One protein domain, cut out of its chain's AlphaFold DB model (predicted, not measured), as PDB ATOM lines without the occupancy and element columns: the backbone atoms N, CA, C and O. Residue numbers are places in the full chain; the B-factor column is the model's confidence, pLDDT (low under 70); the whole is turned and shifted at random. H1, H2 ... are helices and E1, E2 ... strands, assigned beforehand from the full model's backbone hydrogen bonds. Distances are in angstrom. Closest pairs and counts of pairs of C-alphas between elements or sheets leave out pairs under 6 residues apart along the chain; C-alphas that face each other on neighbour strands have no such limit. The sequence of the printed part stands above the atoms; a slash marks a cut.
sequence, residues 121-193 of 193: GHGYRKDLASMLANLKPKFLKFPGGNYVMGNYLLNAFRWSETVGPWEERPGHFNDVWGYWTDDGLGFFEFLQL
ATOM      1  N   GLY A 121     -35.900  42.464  24.091       94.38
ATOM      2  CA  GLY A 121     -36.454  41.904  25.327       94.38
ATOM      3  C   GLY A 121     -35.464  41.058  26.141       94.38
ATOM      4  O   GLY A 121     -35.891  40.371  27.061       94.38
ATOM      5  N   HIS A 122     -34.164  41.096  25.829       92.62
ATOM      6  CA  HIS A 122     -33.132  40.244  26.446       92.62
ATOM      7  C   HIS A 122     -32.319  40.953  27.546       92.62
ATOM      8  O   HIS A 122     -31.180  40.595  27.814       92.62
ATOM      9  N   GLY A 123     -32.848  42.017  28.153       93.19
ATOM     10  CA  GLY A 123     -32.194  42.678  29.294       93.19
ATOM     11  C   GLY A 123     -31.123  43.717  28.933       93.19
ATOM     12  O   GLY A 123     -30.749  44.537  29.768       93.19
ATOM     13  N   TYR A 124     -30.673  43.761  27.680       96.31
ATOM     14  CA  TYR A 124     -29.655  44.709  27.231       96.31
ATOM     15  C   TYR A 124     -30.156  46.152  27.132       96.31
ATOM     16  O   TYR A 124     -31.252  46.433  26.630       96.31
ATOM     17  N   ARG A 125     -29.280  47.095  27.501       96.38
ATOM     18  CA  ARG A 125     -29.501  48.527  27.282       96.38
ATOM     19  C   ARG A 125     -29.658  48.806  25.782       96.38
ATOM     20  O   ARG A 125     -28.759  48.537  24.983       96.38
ATOM     21  N   LYS A 126     -30.830  49.323  25.409       95.69
ATOM     22  CA  LYS A 126     -31.310  49.345  24.021       95.69
ATOM     23  C   LYS A 126     -30.434  50.142  23.064       95.69
ATOM     24  O   LYS A 126     -30.177  49.679  21.955       95.69
ATOM     25  N   ASP A 127     -29.986  51.318  23.477       95.62
ATOM     26  CA  ASP A 127     -29.113  52.186  22.684       95.62
ATOM     27  C   ASP A 127     -27.754  51.521  22.405       95.62
ATOM     28  O   ASP A 127     -27.366  51.401  21.245       95.62
ATOM     29  N   LEU A 128     -27.075  51.006  23.436       96.44
ATOM     30  CA  LEU A 128     -25.758  50.376  23.312       96.44
ATOM     31  C   LEU A 128     -25.797  49.106  22.459       96.44
ATOM     32  O   LEU A 128     -24.973  48.946  21.557       96.44
ATOM     33  N   ALA A 129     -26.770  48.224  22.693       96.25
ATOM     34  CA  ALA A 129     -26.908  47.003  21.903       96.25
ATOM     35  C   ALA A 129     -27.271  47.308  20.440       96.25
ATOM     36  O   ALA A 129     -26.717  46.698  19.528       96.25
ATOM     37  N   SER A 130     -28.107  48.326  20.191       96.19
ATOM     38  CA  SER A 130     -28.402  48.777  18.824       96.19
ATOM     39  C   SER A 130     -27.158  49.335  18.125       96.19
ATOM     40  O   SER A 130     -26.938  49.057  16.947       96.19
ATOM     41  N   MET A 131     -26.316  50.098  18.833       97.44
ATOM     42  CA  MET A 131     -25.046  50.588  18.287       97.44
ATOM     43  C   MET A 131     -24.112  49.434  17.918       97.44
ATOM     44  O   MET A 131     -23.542  49.451  16.828       97.44
ATOM     45  N   LEU A 132     -24.001  48.412  18.774       95.94
ATOM     46  CA  LEU A 132     -23.213  47.211  18.491       95.94
ATOM     47  C   LEU A 132     -23.749  46.456  17.264       95.94
ATOM     48  O   LEU A 132     -22.979  46.127  16.362       95.94
ATOM     49  N   ALA A 133     -25.063  46.237  17.187       95.00
ATOM     50  CA  ALA A 133     -25.706  45.564  16.059       95.00
ATOM     51  C   ALA A 133     -25.494  46.313  14.731       95.00
ATOM     52  O   ALA A 133     -25.236  45.700  13.692       95.00
ATOM     53  N   ASN A 134     -25.521  47.649  14.765       97.25
ATOM     54  CA  ASN A 134     -25.305  48.496  13.591       97.25
ATOM     55  C   ASN A 134     -23.888  48.391  13.005       97.25
ATOM     56  O   ASN A 134     -23.717  48.634  11.808       97.25
ATOM     57  N   LEU A 135     -22.888  47.971  13.792       97.56
ATOM     58  CA  LEU A 135     -21.544  47.662  13.283       97.56
ATOM     59  C   LEU A 135     -21.527  46.417  12.383       97.56
ATOM     60  O   LEU A 135     -20.556  46.202  11.658       97.56
ATOM     61  N   LYS A 136     -22.589  45.599  12.415       96.44
ATOM     62  CA  LYS A 136     -22.710  44.321  11.697       96.44
ATOM     63  C   LYS A 136     -21.504  43.396  11.936       96.44
ATOM     64  O   LYS A 136     -20.922  42.894  10.964       96.44
ATOM     65  N   PRO A 137     -21.101  43.167  13.204       95.88
ATOM     66  CA  PRO A 137     -19.975  42.296  13.501       95.88
ATOM     67  C   PRO A 137     -20.265  40.872  13.012       95.88
ATOM     68  O   PRO A 137     -21.401  40.403  13.028       95.88
ATOM     69  N   LYS A 138     -19.223  40.171  12.561       96.62
ATOM     70  CA  LYS A 138     -19.334  38.753  12.177       96.62
ATOM     71  C   LYS A 138     -19.174  37.802  13.358       96.62
ATOM     72  O   LYS A 138     -19.562  36.647  13.249       96.62
ATOM     73  N   PHE A 139     -18.588  38.278  14.451       95.25
ATOM     74  CA  PHE A 139     -18.393  37.521  15.680       95.25
ATOM     75  C   PHE A 139     -18.279  38.475  16.873       95.25
ATOM     76  O   PHE A 139     -17.898  39.637  16.710       95.25
ATOM     77  N   LEU A 140     -18.551  37.954  18.069       94.12
ATOM     78  CA  LEU A 140     -18.314  38.616  19.346       94.12
ATOM     79  C   LEU A 140     -17.448  37.701  20.214       94.12
ATOM     80  O   LEU A 140     -17.795  36.546  20.447       94.12
ATOM     81  N   LYS A 141     -16.308  38.204  20.692       94.94
ATOM     82  CA  LYS A 141     -15.465  37.489  21.657       94.94
ATOM     83  C   LYS A 141     -15.907  37.868  23.072       94.94
ATOM     84  O   LYS A 141     -15.734  39.018  23.460       94.94
ATOM     85  N   PHE A 142     -16.399  36.906  23.847       95.00
ATOM     86  CA  PHE A 142     -16.831  37.084  25.240       95.00
ATOM     87  C   PHE A 142     -16.428  35.861  26.094       95.00
ATOM     88  O   PHE A 142     -16.059  34.832  25.523       95.00
ATOM     89  N   PRO A 143     -16.429  35.955  27.436       90.69
ATOM     90  CA  PRO A 143     -16.381  37.167  28.265       90.69
ATOM     91  C   PRO A 143     -14.920  37.647  28.413       90.69
ATOM     92  O   PRO A 143     -14.450  37.981  29.489       90.69
ATOM     93  N   GLY A 144     -14.170  37.560  27.305       87.56
ATOM     94  CA  GLY A 144     -12.717  37.424  27.230       87.56
ATOM     95  C   GLY A 144     -11.843  38.563  27.767       87.56
ATOM     96  O   GLY A 144     -12.279  39.536  28.368       87.56
ATOM     97  N   GLY A 145     -10.547  38.433  27.477       91.75
ATOM     98  CA  GLY A 145      -9.520  39.313  28.036       91.75
ATOM     99  C   GLY A 145      -9.182  38.898  29.465       91.75
ATOM    100  O   GLY A 145      -9.389  37.745  29.842       91.75
ATOM    101  N   ASN A 146      -8.673  39.832  30.263       92.31
ATOM    102  CA  ASN A 146      -8.283  39.537  31.643       92.31
ATOM    103  C   ASN A 146      -9.477  39.254  32.568       92.31
ATOM    104  O   ASN A 146      -9.281  38.669  33.629       92.31
ATOM    105  N   TYR A 147     -10.702  39.589  32.142       92.56
ATOM    106  CA  TYR A 147     -11.929  39.295  32.886       92.56
ATOM    107  C   TYR A 147     -12.116  37.790  33.140       92.56
ATOM    108  O   TYR A 147     -12.512  37.402  34.229       92.56
ATOM    109  N   VAL A 148     -11.745  36.927  32.184       94.06
ATOM    110  CA  VAL A 148     -11.870  35.464  32.343       94.06
ATOM    111  C   VAL A 148     -10.916  34.906  33.398       94.06
ATOM    112  O   VAL A 148     -11.225  33.905  34.038       94.06
ATOM    113  N   MET A 149      -9.737  35.513  33.545       92.25
ATOM    114  CA  MET A 149      -8.649  34.939  34.336       92.25
ATOM    115  C   MET A 149      -8.742  35.316  35.815       92.25
ATOM    116  O   MET A 149      -8.552  34.449  36.665       92.25
ATOM    117  N   GLY A 150      -9.004  36.595  36.104       91.38
ATOM    118  CA  GLY A 150      -8.724  37.173  37.420       91.38
ATOM    119  C   GLY A 150      -7.215  37.242  37.722       91.38
ATOM    120  O   GLY A 150      -6.395  36.618  37.043       91.38
ATOM    121  N   ASN A 151      -6.825  37.992  38.750       94.75
ATOM    122  CA  ASN A 151      -5.488  37.907  39.350       94.75
ATOM    123  C   ASN A 151      -5.368  36.650  40.227       94.75
ATOM    124  O   ASN A 151      -4.291  36.060  40.322       94.75
ATOM    125  N   TYR A 152      -6.476  36.212  40.835       94.31
ATOM    126  CA  TYR A 152      -6.584  34.969  41.600       94.31
ATOM    127  C   TYR A 152      -7.647  34.038  41.004       94.31
ATOM    128  O   TYR A 152      -8.730  34.477  40.638       94.31
ATOM    129  N   LEU A 153      -7.391  32.721  40.997       93.06
ATOM    130  CA  LEU A 153      -8.327  31.716  40.450       93.06
ATOM    131  C   LEU A 153      -9.708  31.694  41.126       93.06
ATOM    132  O   LEU A 153     -10.667  31.199  40.528       93.06
ATOM    133  N   LEU A 154      -9.801  32.190  42.363       93.44
ATOM    134  CA  LEU A 154     -11.070  32.337  43.081       93.44
ATOM    135  C   LEU A 154     -11.969  33.420  42.454       93.44
ATOM    136  O   LEU A 154     -13.177  33.355  42.606       93.44
ATOM    137  N   ASN A 155     -11.372  34.365  41.725       94.44
ATOM    138  CA  ASN A 155     -12.022  35.483  41.040       94.44
ATOM    139  C   ASN A 155     -12.157  35.243  39.525       94.44
ATOM    140  O   ASN A 155     -12.511  36.153  38.780       94.44
ATOM    141  N   ALA A 156     -11.818  34.043  39.045       94.62
ATOM    142  CA  ALA A 156     -11.952  33.697  37.636       94.62
ATOM    143  C   ALA A 156     -13.429  33.525  37.266       94.62
ATOM    144  O   ALA A 156     -14.183  32.907  38.016       94.62
ATOM    145  N   PHE A 157     -13.812  33.974  36.071       95.25
ATOM    146  CA  PHE A 157     -15.173  33.812  35.561       95.25
ATOM    147  C   PHE A 157     -15.584  32.329  35.486       95.25
ATOM    148  O   PHE A 157     -14.931  31.516  34.817       95.25
ATOM    149  N   ARG A 158     -16.709  31.977  36.120       95.69
ATOM    150  CA  ARG A 158     -17.280  30.622  36.127       95.69
ATOM    151  C   ARG A 158     -18.599  30.601  35.371       95.69
ATOM    152  O   ARG A 158     -19.647  30.877  35.934       95.69
ATOM    153  N   TRP A 159     -18.568  30.213  34.094       95.12
ATOM    154  CA  TRP A 159     -19.756  30.274  33.227       95.12
ATOM    155  C   TRP A 159     -20.997  29.590  33.831       95.12
ATOM    156  O   TRP A 159     -22.099  30.111  33.692       95.12
ATOM    157  N   SER A 160     -20.817  28.467  34.531       95.94
ATOM    158  CA  SER A 160     -21.898  27.711  35.169       95.94
ATOM    159  C   SER A 160     -22.586  28.469  36.305       95.94
ATOM    160  O   SER A 160     -23.751  28.210  36.567       95.94
ATOM    161  N   GLU A 161     -21.887  29.399  36.956       96.19
ATOM    162  CA  GLU A 161     -22.420  30.259  38.025       96.19
ATOM    163  C   GLU A 161     -23.131  31.502  37.462       96.19
ATOM    164  O   GLU A 161     -23.736  32.267  38.204       96.19
ATOM    165  N   THR A 162     -23.093  31.688  36.138       96.31
ATOM    166  CA  THR A 162     -23.689  32.836  35.431       96.31
ATOM    167  C   THR A 162     -24.940  32.461  34.632       96.31
ATOM    168  O   THR A 162     -25.350  33.179  33.726       96.31
ATOM    169  N   VAL A 163     -25.519  31.290  34.897       96.38
ATOM    170  CA  VAL A 163     -26.695  30.763  34.194       96.38
ATOM    171  C   VAL A 163     -27.749  30.374  35.223       96.38
ATOM    172  O   VAL A 163     -27.416  29.870  36.289       96.38
ATOM    173  N   GLY A 164     -29.022  30.577  34.882       95.69
ATOM    174  CA  GLY A 164     -30.153  30.346  35.783       95.69
ATOM    175  C   GLY A 164     -30.739  31.653  36.324       95.69
ATOM    176  O   GLY A 164     -30.411  32.725  35.794       95.69
ATOM    177  N   PRO A 165     -31.624  31.571  37.335       94.50
ATOM    178  CA  PRO A 165     -32.190  32.738  38.007       94.50
ATOM    179  C   PRO A 165     -31.079  33.676  38.479       94.50
ATOM    180  O   PRO A 165     -30.090  33.227  39.053       94.50
ATOM    181  N   TRP A 166     -31.205  34.969  38.189       91.75
ATOM    182  CA  TRP A 166     -30.151  35.939  38.491       91.75
ATOM    183  C   TRP A 166     -29.988  36.127  40.002       91.75
ATOM    184  O   TRP A 166     -28.870  36.302  40.471       91.75
ATOM    185  N   GLU A 167     -31.080  35.988  40.756       92.31
ATOM    186  CA  GLU A 167     -31.100  36.047  42.217       92.31
ATOM    187  C   GLU A 167     -30.325  34.904  42.900       92.31
ATOM    188  O   GLU A 167     -30.015  34.992  44.086       92.31
ATOM    189  N   GLU A 168     -29.998  33.838  42.162       94.50
ATOM    190  CA  GLU A 168     -29.203  32.701  42.644       94.50
ATOM    191  C   GLU A 168     -27.732  32.775  42.201       94.50
ATOM    192  O   GLU A 168     -26.922  31.931  42.597       94.50
ATOM    193  N   ARG A 169     -27.360  33.772  41.384       96.31
ATOM    194  CA  ARG A 169     -25.983  33.941  40.909       96.31
ATOM    195  C   ARG A 169     -25.148  34.594  42.017       96.31
ATOM    196  O   ARG A 169     -25.504  35.670  42.492       96.31
ATOM    197  N   PRO A 170     -24.023  33.989  42.439       95.31
ATOM    198  CA  PRO A 170     -23.204  34.543  43.520       95.31
ATOM    199  C   PRO A 170     -22.475  35.835  43.118       95.31
ATOM    200  O   PRO A 170     -22.031  36.590  43.987       95.31
ATOM    201  N   GLY A 171     -22.327  36.078  41.811       95.62
ATOM    202  CA  GLY A 171     -21.400  37.068  41.288       95.62
ATOM    203  C   GLY A 171     -19.947  36.722  41.625       95.62
ATOM    204  O   GLY A 171     -19.641  35.683  42.215       95.62
ATOM    205  N   HIS A 172     -19.029  37.624  41.294       95.00
ATOM    206  CA  HIS A 172     -17.643  37.520  41.744       95.00
ATOM    207  C   HIS A 172     -16.960  38.885  41.813       95.00
ATOM    208  O   HIS A 172     -17.381  39.868  41.200       95.00
ATOM    209  N   PHE A 173     -15.861  38.960  42.564       96.19
ATOM    210  CA  PHE A 173     -15.006  40.138  42.536       96.19
ATOM    211  C   PHE A 173     -14.090  40.080  41.317       96.19
ATOM    212  O   PHE A 173     -13.208  39.229  41.243       96.19
ATOM    213  N   ASN A 174     -14.245  41.010  40.375       94.69
ATOM    214  CA  ASN A 174     -13.272  41.177  39.310       94.69
ATOM    215  C   ASN A 174     -12.068  41.974  39.833       94.69
ATOM    216  O   ASN A 174     -12.039  43.203  39.799       94.69
ATOM    217  N   ASP A 175     -11.060  41.262  40.320       94.94
ATOM    218  CA  ASP A 175      -9.842  41.831  40.906       94.94
ATOM    219  C   ASP A 175      -8.903  42.517  39.900       94.94
ATOM    220  O   ASP A 175      -8.046  43.302  40.306       94.94
ATOM    221  N   VAL A 176      -9.061  42.261  38.601       95.12
ATOM    222  CA  VAL A 176      -8.299  42.941  37.543       95.12
ATOM    223  C   VAL A 176      -8.790  44.375  37.351       95.12
ATOM    224  O   VAL A 176      -7.981  45.275  37.126       95.12
ATOM    225  N   TRP A 177     -10.103  44.590  37.443       94.56
ATOM    226  CA  TRP A 177     -10.738  45.895  37.251       94.56
ATOM    227  C   TRP A 177     -11.232  46.544  38.551       94.56
ATOM    228  O   TRP A 177     -11.654  47.698  38.536       94.56
ATOM    229  N   GLY A 178     -11.140  45.834  39.677       95.56
ATOM    230  CA  GLY A 178     -11.390  46.360  41.016       95.56
ATOM    231  C   GLY A 178     -12.864  46.562  41.368       95.56
ATOM    232  O   GLY A 178     -13.164  47.431  42.183       95.56
ATOM    233  N   TYR A 179     -13.785  45.793  40.778       95.06
ATOM    234  CA  TYR A 179     -15.219  45.902  41.067       95.06
ATOM    235  C   TYR A 179     -15.911  44.540  41.166       95.06
ATOM    236  O   TYR A 179     -15.474  43.553  40.581       95.06
ATOM    237  N   TRP A 180     -17.014  44.496  41.916       95.81
ATOM    238  CA  TRP A 180     -17.878  43.320  41.997       95.81
ATOM    239  C   TRP A 180     -18.805  43.255  40.784       95.81
ATOM    240  O   TRP A 180     -19.383  44.269  40.394       95.81
ATOM    241  N   THR A 181     -18.949  42.071  40.202       94.50
ATOM    242  CA  THR A 181     -19.917  41.773  39.143       94.50
ATOM    243  C   THR A 181     -21.011  40.889  39.719       94.50
ATOM    244  O   THR A 181     -20.728  39.952  40.460       94.50
ATOM    245  N   ASP A 182     -22.263  41.219  39.410       94.31
ATOM    246  CA  ASP A 182     -23.437  40.416  39.773       94.31
ATOM    247  C   ASP A 182     -23.600  39.182  38.874       94.31
ATOM    248  O   ASP A 182     -24.403  38.300  39.163       94.31
ATOM    249  N   ASP A 183     -22.841  39.127  37.776       95.69
ATOM    250  CA  ASP A 183     -22.955  38.129  36.718       95.69
ATOM    251  C   ASP A 183     -24.379  38.010  36.142       95.69
ATOM    252  O   ASP A 183     -24.765  36.974  35.592       95.69
ATOM    253  N   GLY A 184     -25.151  39.101  36.209       94.19
ATOM    254  CA  GLY A 184     -26.462  39.230  35.574       94.19
ATOM    255  C   GLY A 184     -26.357  39.268  34.048       94.19
ATOM    256  O   GLY A 184     -27.198  38.703  33.353       94.19
ATOM    257  N   LEU A 185     -25.277  39.855  33.517       94.56
ATOM    258  CA  LEU A 185     -24.842  39.648  32.134       94.56
ATOM    259  C   LEU A 185     -23.946  38.400  32.069       94.56
ATOM    260  O   LEU A 185     -22.717  38.490  32.054       94.56
ATOM    261  N   GLY A 186     -24.584  37.237  32.078       94.88
ATOM    262  CA  GLY A 186     -23.939  35.936  32.133       94.88
ATOM    263  C   GLY A 186     -23.790  35.261  30.774       94.88
ATOM    264  O   GLY A 186     -24.018  35.838  29.708       94.88
ATOM    265  N   PHE A 187     -23.371  33.994  30.809       95.88
ATOM    266  CA  PHE A 187     -23.090  33.220  29.600       95.88
ATOM    267  C   PHE A 187     -24.317  33.084  28.691       95.88
ATOM    268  O   PHE A 187     -24.178  33.203  27.475       95.88
ATOM    269  N   PHE A 188     -25.506  32.853  29.261       95.44
ATOM    270  CA  PHE A 188     -26.737  32.712  28.482       95.44
ATOM    271  C   PHE A 188     -27.136  34.028  27.816       95.44
ATOM    272  O   PHE A 188     -27.430  34.027  26.623       95.44
ATOM    273  N   GLU A 189     -27.066  35.144  28.544       95.38
ATOM    274  CA  GLU A 189     -27.424  36.455  28.005       95.38
ATOM    275  C   GLU A 189     -26.549  36.797  26.785       95.38
ATOM    276  O   GLU A 189     -27.083  37.170  25.741       95.38
ATOM    277  N   PHE A 190     -25.231  36.541  26.839       94.81
ATOM    278  CA  PHE A 190     -24.326  36.743  25.692       94.81
ATOM    279  C   PHE A 190     -24.692  35.938  24.436       94.81
ATOM    280  O   PHE A 190     -24.352  36.363  23.332       94.81
ATOM    281  N   LEU A 191     -25.368  34.793  24.572       94.31
ATOM    282  CA  LEU A 191     -25.843  33.998  23.431       94.31
ATOM    283  C   LEU A 191     -27.134  34.552  22.810       94.31
ATOM    284  O   LEU A 191     -27.504  34.131  21.715       94.31
ATOM    285  N   GLN A 192     -27.821  35.467  23.500       91.94
ATOM    286  CA  GLN A 192     -29.064  36.100  23.051       91.94
ATOM    287  C   GLN A 192     -28.852  37.465  22.371       91.94
ATOM    288  O   GLN A 192     -29.832  38.072  21.926       91.94
ATOM    289  N   LEU A 193     -27.615  37.971  22.341       86.31
ATOM    290  CA  LEU A 193     -27.265  39.295  21.810       86.31
ATOM    291  C   LEU A 193     -27.293  39.378  20.275       86.31
ATOM    292  O   LEU A 193     -26.890  38.399  19.607       86.31
TER     293      LEU A 193
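AT A GLANCE: This is residues 121 to 193 of the 193 residues of an uncharacterized protein of Hordeum vulgare subsp. vulgare (UniProt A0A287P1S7). With little regular structure, this is mostly loops: helix H1 lies alone at one end, while hairpin E1-E2 and short helices H2 and H3 sit among loops toward the other. The last stretch, with H4, folds back toward H1. The 73 printed residues include, in order, H1, H2, H3, E1, E2 and H4; the sheet E1 - E2 is antiparallel and the class mixed, with 28 residues in named elements. It is only just compact, close to loose: radius of gyration of the C-alphas 13.2 A, spans 36 by 26 by 18 A.

IN THESE COORDINATES: H1, residues 126 to 134, begins at C-alpha 126 (-31.310, 49.345, 24.021) and is 12.1 A long. H2 is residues 145 to 148, H3 159 to 162, E1 172 to 174, E2 179 to 181, and H4 187 to 191, ending at C-alpha 191 (-25.843, 33.998, 23.431).

HOW THE PARTS SIT: H1 is apart from H2, H3, E1, E2 and H4. The closest C-alphas of H2 and E1, Tyr 147 and Asn 174, are 6.8 A apart. H3 and H4 touch, closest at the C-alphas of Trp 159 and Phe 187, 5.7 A. In the hairpin E1 and E2, N 172 and O 181 are 3.0 A apart, within hydrogen-bond range. In H1 every O i to N i+4 pair is within range, in H4 0 of 1 but 1 of 2 O i to N i+3 pairs; H2 and H3 are too short for an i+4 pair.

THE WHOLE: The farthest C-alphas, Asn 134 and Leu 154, are 36.5 A apart. Residues 134 to 139 stand free. The printed part has no cut, no link is long, and no printed residue is under 70 in pLDDT.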